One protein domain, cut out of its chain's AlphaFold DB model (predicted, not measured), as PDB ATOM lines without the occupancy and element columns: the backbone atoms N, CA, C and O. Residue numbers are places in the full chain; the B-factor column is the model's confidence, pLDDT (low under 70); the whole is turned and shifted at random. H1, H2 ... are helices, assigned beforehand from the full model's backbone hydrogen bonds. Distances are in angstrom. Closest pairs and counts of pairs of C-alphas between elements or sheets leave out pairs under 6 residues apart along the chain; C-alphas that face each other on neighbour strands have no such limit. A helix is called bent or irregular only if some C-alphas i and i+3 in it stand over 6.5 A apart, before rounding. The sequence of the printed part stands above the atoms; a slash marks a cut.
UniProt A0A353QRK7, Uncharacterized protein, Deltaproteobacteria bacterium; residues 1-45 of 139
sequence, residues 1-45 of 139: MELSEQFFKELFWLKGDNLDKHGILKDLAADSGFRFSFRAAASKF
ATOM      1  N   MET A   1      17.013 112.673 366.828       60.56
ATOM      2  CA  MET A   1      17.831 113.587 366.002       60.56
ATOM      3  C   MET A   1      16.984 114.252 364.919       60.56
ATOM      4  O   MET A   1      17.039 115.463 364.804       60.56
ATOM      5  N   GLU A   2      16.126 113.513 364.205       65.75
ATOM      6  CA  GLU A   2      15.246 114.093 363.167       65.75
ATOM      7  C   GLU A   2      14.155 115.032 363.716       65.75
ATOM      8  O   GLU A   2      13.910 116.091 363.144       65.75
ATOM      9  N   LEU A   3      13.558 114.703 364.870       74.44
ATOM     10  CA  LEU A   3      12.492 115.516 365.475       74.44
ATOM     11  C   LEU A   3      12.979 116.913 365.909       74.44
ATOM     12  O   LEU A   3      12.264 117.899 365.769       74.44
ATOM     13  N   SER A   4      14.214 117.005 366.412       77.06
ATOM     14  CA  SER A   4      14.817 118.286 366.794       77.06
ATOM     15  C   SER A   4      15.094 119.160 365.573       77.06
ATOM     16  O   SER A   4      14.843 120.357 365.616       77.06
ATOM     17  N   GLU A   5      15.571 118.581 364.469       81.75
ATOM     18  CA  GLU A   5      15.828 119.352 363.248       81.75
ATOM     19  C   GLU A   5      14.547 119.886 362.608       81.75
ATOM     20  O   GLU A   5      14.530 121.031 362.160       81.75
ATOM     21  N   GLN A   6      13.482 119.080 362.564       83.75
ATOM     22  CA  GLN A   6      12.181 119.522 362.054       83.75
ATOM     23  C   GLN A   6      11.619 120.670 362.892       83.75
ATOM     24  O   GLN A   6      11.248 121.699 362.332       83.75
ATOM     25  N   PHE A   7      11.675 120.544 364.222       83.25
ATOM     26  CA  PHE A   7      11.258 121.602 365.138       83.25
ATOM     27  C   PHE A   7      11.995 122.922 364.878       83.25
ATOM     28  O   PHE A   7      11.361 123.963 364.718       83.25
ATOM     29  N   PHE A   8      13.330 122.899 364.781       82.06
ATOM     30  CA  PHE A   8      14.090 124.124 364.525       82.06
ATOM     31  C   PHE A   8      13.823 124.695 363.129       82.06
ATOM     32  O   PHE A   8      13.729 125.910 362.996       82.06
ATOM     33  N   LYS A   9      13.651 123.861 362.096       84.00
ATOM     34  CA  LYS A   9      13.297 124.333 360.745       84.00
ATOM     35  C   LYS A   9      11.954 125.059 360.728       84.00
ATOM     36  O   LYS A   9      11.875 126.149 360.168       84.00
ATOM     37  N   GLU A  10      10.931 124.487 361.360       82.75
ATOM     38  CA  GLU A  10       9.616 125.123 361.485       82.75
ATOM     39  C   GLU A  10       9.699 126.413 362.308       82.75
ATOM     40  O   GLU A  10       9.189 127.446 361.880       82.75
ATOM     41  N   LEU A  11      10.417 126.391 363.435       80.81
ATOM     42  CA  LEU A  11      10.625 127.560 364.289       80.81
ATOM     43  C   LEU A  11      11.339 128.702 363.547       80.81
ATOM     44  O   LEU A  11      10.910 129.852 363.630       80.81
ATOM     45  N   PHE A  12      12.413 128.404 362.811       80.25
ATOM     46  CA  PHE A  12      13.146 129.396 362.027       80.25
ATOM     47  C   PHE A  12      12.290 129.958 360.890       80.25
ATOM     48  O   PHE A  12      12.322 131.162 360.654       80.25
ATOM     49  N   TRP A  13      11.495 129.116 360.222       81.44
ATOM     50  CA  TRP A  13      10.565 129.566 359.187       81.44
ATOM     51  C   TRP A  13       9.485 130.494 359.756       81.44
ATOM     52  O   TRP A  13       9.200 131.536 359.171       81.44
ATOM     53  N   LEU A  14       8.940 130.159 360.929       81.19
ATOM     54  CA  LEU A  14       7.902 130.938 361.602       81.19
ATOM     55  C   LEU A  14       8.429 132.278 362.138       81.19
ATOM     56  O   LEU A  14       7.717 133.278 362.087       81.19
ATOM     57  N   LYS A  15       9.680 132.321 362.624       77.50
ATOM     58  CA  LYS A  15      10.317 133.577 363.056       77.50
ATOM     59  C   LYS A  15      10.796 134.432 361.874       77.50
ATOM     60  O   LYS A  15      10.729 135.655 361.980       77.50
ATOM     61  N   GLY A  16      11.222 133.834 360.759       80.56
ATOM     62  CA  GLY A  16      11.564 134.540 359.518       80.56
ATOM     63  C   GLY A  16      12.492 135.741 359.738       80.56
ATOM     64  O   GLY A  16      13.513 135.637 360.419       80.56
ATOM     65  N   ASP A  17      12.098 136.906 359.216       72.94
ATOM     66  CA  ASP A  17      12.861 138.158 359.322       72.94
ATOM     67  C   ASP A  17      13.013 138.677 360.768       72.94
ATOM     68  O   ASP A  17      13.923 139.458 361.048       72.94
ATOM     69  N   ASN A  18      12.188 138.217 361.724       77.38
ATOM     70  CA  ASN A  18      12.327 138.616 363.133       77.38
ATOM     71  C   ASN A  18      13.600 138.062 363.790       77.38
ATOM     72  O   ASN A  18      14.018 138.581 364.825       77.38
ATOM     73  N   LEU A  19      14.231 137.036 363.207       79.12
ATOM     74  CA  LEU A  19      15.495 136.488 363.709       79.12
ATOM     75  C   LEU A  19      16.633 137.514 363.663       79.12
ATOM     76  O   LEU A  19      17.526 137.466 364.506       79.12
ATOM     77  N   ASP A  20      16.575 138.462 362.721       83.94
ATOM     78  CA  ASP A  20      17.518 139.575 362.612       83.94
ATOM     79  C   ASP A  20      16.808 140.932 362.723       83.94
ATOM     80  O   ASP A  20      17.106 141.875 361.988       83.94
ATOM     81  N   LYS A  21      15.875 141.059 363.682       82.25
ATOM     82  CA  LYS A  21      15.107 142.299 363.934       82.25
ATOM     83  C   LYS A  21      15.985 143.553 364.092       82.25
ATOM     84  O   LYS A  21      15.536 144.668 363.842       82.25
ATOM     85  N   HIS A  22      17.245 143.379 364.498       83.75
ATOM     86  CA  HIS A  22      18.216 144.459 364.693       83.75
ATOM     87  C   HIS A  22      19.199 144.650 363.523       83.75
ATOM     88  O   HIS A  22      20.036 145.554 363.575       83.75
ATOM     89  N   GLY A  23      19.104 143.855 362.454       86.44
ATOM     90  CA  GLY A  23      19.945 143.986 361.261       86.44
ATOM     91  C   GLY A  23      21.429 143.712 361.520       86.44
ATOM     92  O   GLY A  23      22.291 144.372 360.938       86.44
ATOM     93  N   ILE A  24      21.732 142.791 362.429       86.81
ATOM     94  CA  ILE A  24      23.074 142.395 362.862       86.81
ATOM     95  C   ILE A  24      23.795 141.657 361.737       86.81
ATOM     96  O   ILE A  24      24.997 141.855 361.555       86.81
ATOM     97  N   LEU A  25      23.076 140.873 360.925       87.50
ATOM     98  CA  LEU A  25      23.678 140.172 359.789       87.50
ATOM     99  C   LEU A  25      24.260 141.149 358.765       87.50
ATOM    100  O   LEU A  25      25.266 140.837 358.139       87.50
ATOM    101  N   LYS A  26      23.693 142.357 358.635       87.00
ATOM    102  CA  LYS A  26      24.254 143.412 357.774       87.00
ATOM    103  C   LYS A  26      25.568 143.965 358.318       87.00
ATOM    104  O   LYS A  26      26.471 144.237 357.537       87.00
ATOM    105  N   ASP A  27      25.696 144.103 359.636       87.06
ATOM    106  CA  ASP A  27      26.937 144.578 360.262       87.06
ATOM    107  C   ASP A  27      28.059 143.524 360.195       87.06
ATOM    108  O   ASP A  27      29.245 143.868 360.231       87.06
ATOM    109  N   LEU A  28      27.677 142.246 360.109       86.50
ATOM    110  CA  LEU A  28      28.567 141.090 359.979       86.50
ATOM    111  C   LEU A  28      28.753 140.620 358.527       86.50
ATOM    112  O   LEU A  28      29.530 139.697 358.286       86.50
ATOM    113  N   ALA A  29      28.079 141.238 357.557       86.81
ATOM    114  CA  ALA A  29      28.307 140.967 356.148       86.81
ATOM    115  C   ALA A  29      29.653 141.574 355.735       86.81
ATOM    116  O   ALA A  29      29.899 142.764 355.934       86.81
ATOM    117  N   ALA A  30      30.530 140.744 355.173       76.62
ATOM    118  CA  ALA A  30      31.826 141.190 354.687       76.62
ATOM    119  C   ALA A  30      31.640 142.152 353.504       76.62
ATOM    120  O   ALA A  30      30.940 141.823 352.543       76.62
ATOM    121  N   ASP A  31      32.287 143.318 353.548       77.25
ATOM    122  CA  ASP A  31      32.434 144.138 352.345       77.25
ATOM    123  C   ASP A  31      33.451 143.512 351.367       77.25
ATOM    124  O   ASP A  31      34.099 142.502 351.660       77.25
ATOM    125  N   SER A  32      33.631 144.127 350.195       77.44
ATOM    126  CA  SER A  32      34.600 143.680 349.181       77.44
ATOM    127  C   SER A  32      36.054 143.602 349.677       77.44
ATOM    128  O   SER A  32      36.909 143.077 348.970       77.44
ATOM    129  N   GLY A  33      36.356 144.137 350.865       81.50
ATOM    130  CA  GLY A  33      37.656 144.089 351.526       81.50
ATOM    131  C   GLY A  33      37.670 143.292 352.835       81.50
ATOM    132  O   GLY A  33      38.594 143.491 353.623       81.50
ATOM    133  N   PHE A  34      36.679 142.426 353.091       80.12
ATOM    134  CA  PHE A  34      36.543 141.654 354.336       80.12
ATOM    135  C   PHE A  34      36.473 142.514 355.607       80.12
ATOM    136  O   PHE A  34      36.930 142.112 356.680       80.12
ATOM    137  N   ARG A  35      35.910 143.719 355.508       81.81
ATOM    138  CA  ARG A  35      35.690 144.582 356.670       81.81
ATOM    139  C   ARG A  35      34.353 144.241 357.312       81.81
ATOM    140  O   ARG A  35      33.342 144.111 356.628       81.81
ATOM    141  N   PHE A  36      34.368 144.144 358.636       86.75
ATOM    142  CA  PHE A  36      33.206 143.831 359.462       86.75
ATOM    143  C   PHE A  36      32.984 144.935 360.489       86.75
ATOM    144  O   PHE A  36      33.932 145.432 361.107       86.75
ATOM    145  N   SER A  37      31.724 145.276 360.743       87.56
ATOM    146  CA  SER A  37      31.350 146.291 361.728       87.56
ATOM    147  C   SER A  37      31.126 145.671 363.110       87.56
ATOM    148  O   SER A  37      30.077 145.857 363.723       87.56
ATOM    149  N   PHE A  38      32.126 144.958 363.646       87.75
ATOM    150  CA  PHE A  38      32.008 144.230 364.922       87.75
ATOM    151  C   PHE A  38      31.552 145.104 366.094       87.75
ATOM    152  O   PHE A  38      30.770 144.659 366.927       87.75
ATOM    153  N   ARG A  39      31.998 146.365 366.154       88.88
ATOM    154  CA  ARG A  39      31.550 147.316 367.184       88.88
ATOM    155  C   ARG A  39      30.042 147.568 367.107       88.88
ATOM    156  O   ARG A  39      29.385 147.615 368.146       88.88
ATOM    157  N   ALA A  40      29.508 147.757 365.901       88.56
ATOM    158  CA  ALA A  40      28.082 147.995 365.695       88.56
ATOM    159  C   ALA A  40      27.279 146.731 366.024       88.56
ATOM    160  O   ALA A  40      26.358 146.802 366.835       88.56
ATOM    161  N   ALA A  41      27.720 145.574 365.516       88.06
ATOM    162  CA  ALA A  41      27.113 144.280 365.810       88.06
ATOM    163  C   ALA A  41      27.064 144.002 367.323       88.06
ATOM    164  O   ALA A  41      26.001 143.706 367.854       88.06
ATOM    165  N   ALA A  42      28.175 144.192 368.044       86.62
ATOM    166  CA  ALA A  42      28.238 143.996 369.493       86.62
ATOM    167  C   ALA A  42      27.354 144.977 370.282       86.62
ATOM    168  O   ALA A  42      26.857 144.636 371.348       86.62
ATOM    169  N   SER A  43      27.136 146.190 369.766       85.88
ATOM    170  CA  SER A  43      26.254 147.168 370.421       85.88
ATOM    171  C   SER A  43      24.771 146.819 370.251       85.88
ATOM    172  O   SER A  43      23.967 147.140 371.126       85.88
ATOM    173  N   LYS A  44      24.414 146.179 369.128       86.69
ATOM    174  CA  LYS A  44      23.044 145.761 368.795       86.69
ATOM    175  C   LYS A  44      22.693 144.368 369.317       86.69
ATOM    176  O   LYS A  44      21.537 144.124 369.640       86.69
ATOM    177  N   PHE A  45      23.664 143.456 369.390       84.69
ATOM    178  CA  PHE A  45      23.466 142.088 369.864       84.69
ATOM    179  C   PHE A  45      23.348 142.066 371.391       84.69
ATOM    180  O   PHE A  45      24.310 141.794 372.110       84.69
TER     181      PHE A  45
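AT A GLANCE: This is residues 1 to 45 of the 139 residues of an uncharacterized protein of Deltaproteobacteria bacterium (UniProt A0A353QRK7). A long, kinked helix, H1, sticks out with residues 1 to 19 as a free arm from a small head, where the short helices H2 and H3 pack together. Between H2 and H3 the chain makes a loop, residues 28 to 37, that runs away from the arm and folds back. The printed part has 45 residues with three named helices, in the order H1, H2, H3, and no named strand, and its class is all helix. It is only just extended, close to loose, with a radius of gyration of the C-alphas of 14.3 A. The C-alphas span 39 by 19 by 14 A, and the arm makes the length.

IN THESE COORDINATES: H1, the longest helix, takes residues 2 to 20 and measures 25.6 A from first to last C-alpha. It begins with C-alpha 2 at (15.246, 114.093, 363.167) and ends with C-alpha 20 at (17.518, 139.575, 362.612). H1 has a kink of 68 degrees near residue 14, and it is irregular: C-alphas 14 and 17 are 9.1 A apart. H2, residues 24 to 27, measures 5.1 A from first to last C-alpha. H3, residues 38 to 44, measures 9.9 A and ends with C-alpha 44 at (23.044, 145.761, 368.795).

HOW THE PARTS SIT: H1 touches no helix. Residues 1 to 19, of which 2 to 19 belong to H1, stand free: no C-alpha 8 or more residues away along the chain comes within 10 A of theirs. H1 and H2 meet only through their link, which is tight, with 3 residues between them. H1 and H3 are apart. H2 and H3 touch, with 5 pairs of C-alphas within 8 A, and their centres are 8.7 A apart. Their closest C-alphas, those of Ile 24 and Ala 41, are 5.3 A apart. In H3 every O i to N i+4 pair is within hydrogen-bond range, in H1 11 of 15 are, and H2 with four residues is too short for such a pair.

THE WHOLE: The two C-alphas farthest apart are those of Leu 3 in H1 and Gly 33 in the loop between H2 and H3, 40.5 A. The first and last printed C-alphas, those of Met 1 and Phe 45, are 29.3 A apart. Met 1 is the chain's first residue, and the printed part ends at residue 45. The printed part has no cut. The link from H2 to H3 is short, with 10 residues, and no link is long. The mean pLDDT of the printed part is 82.0, and residues 1 to 2 are under 70.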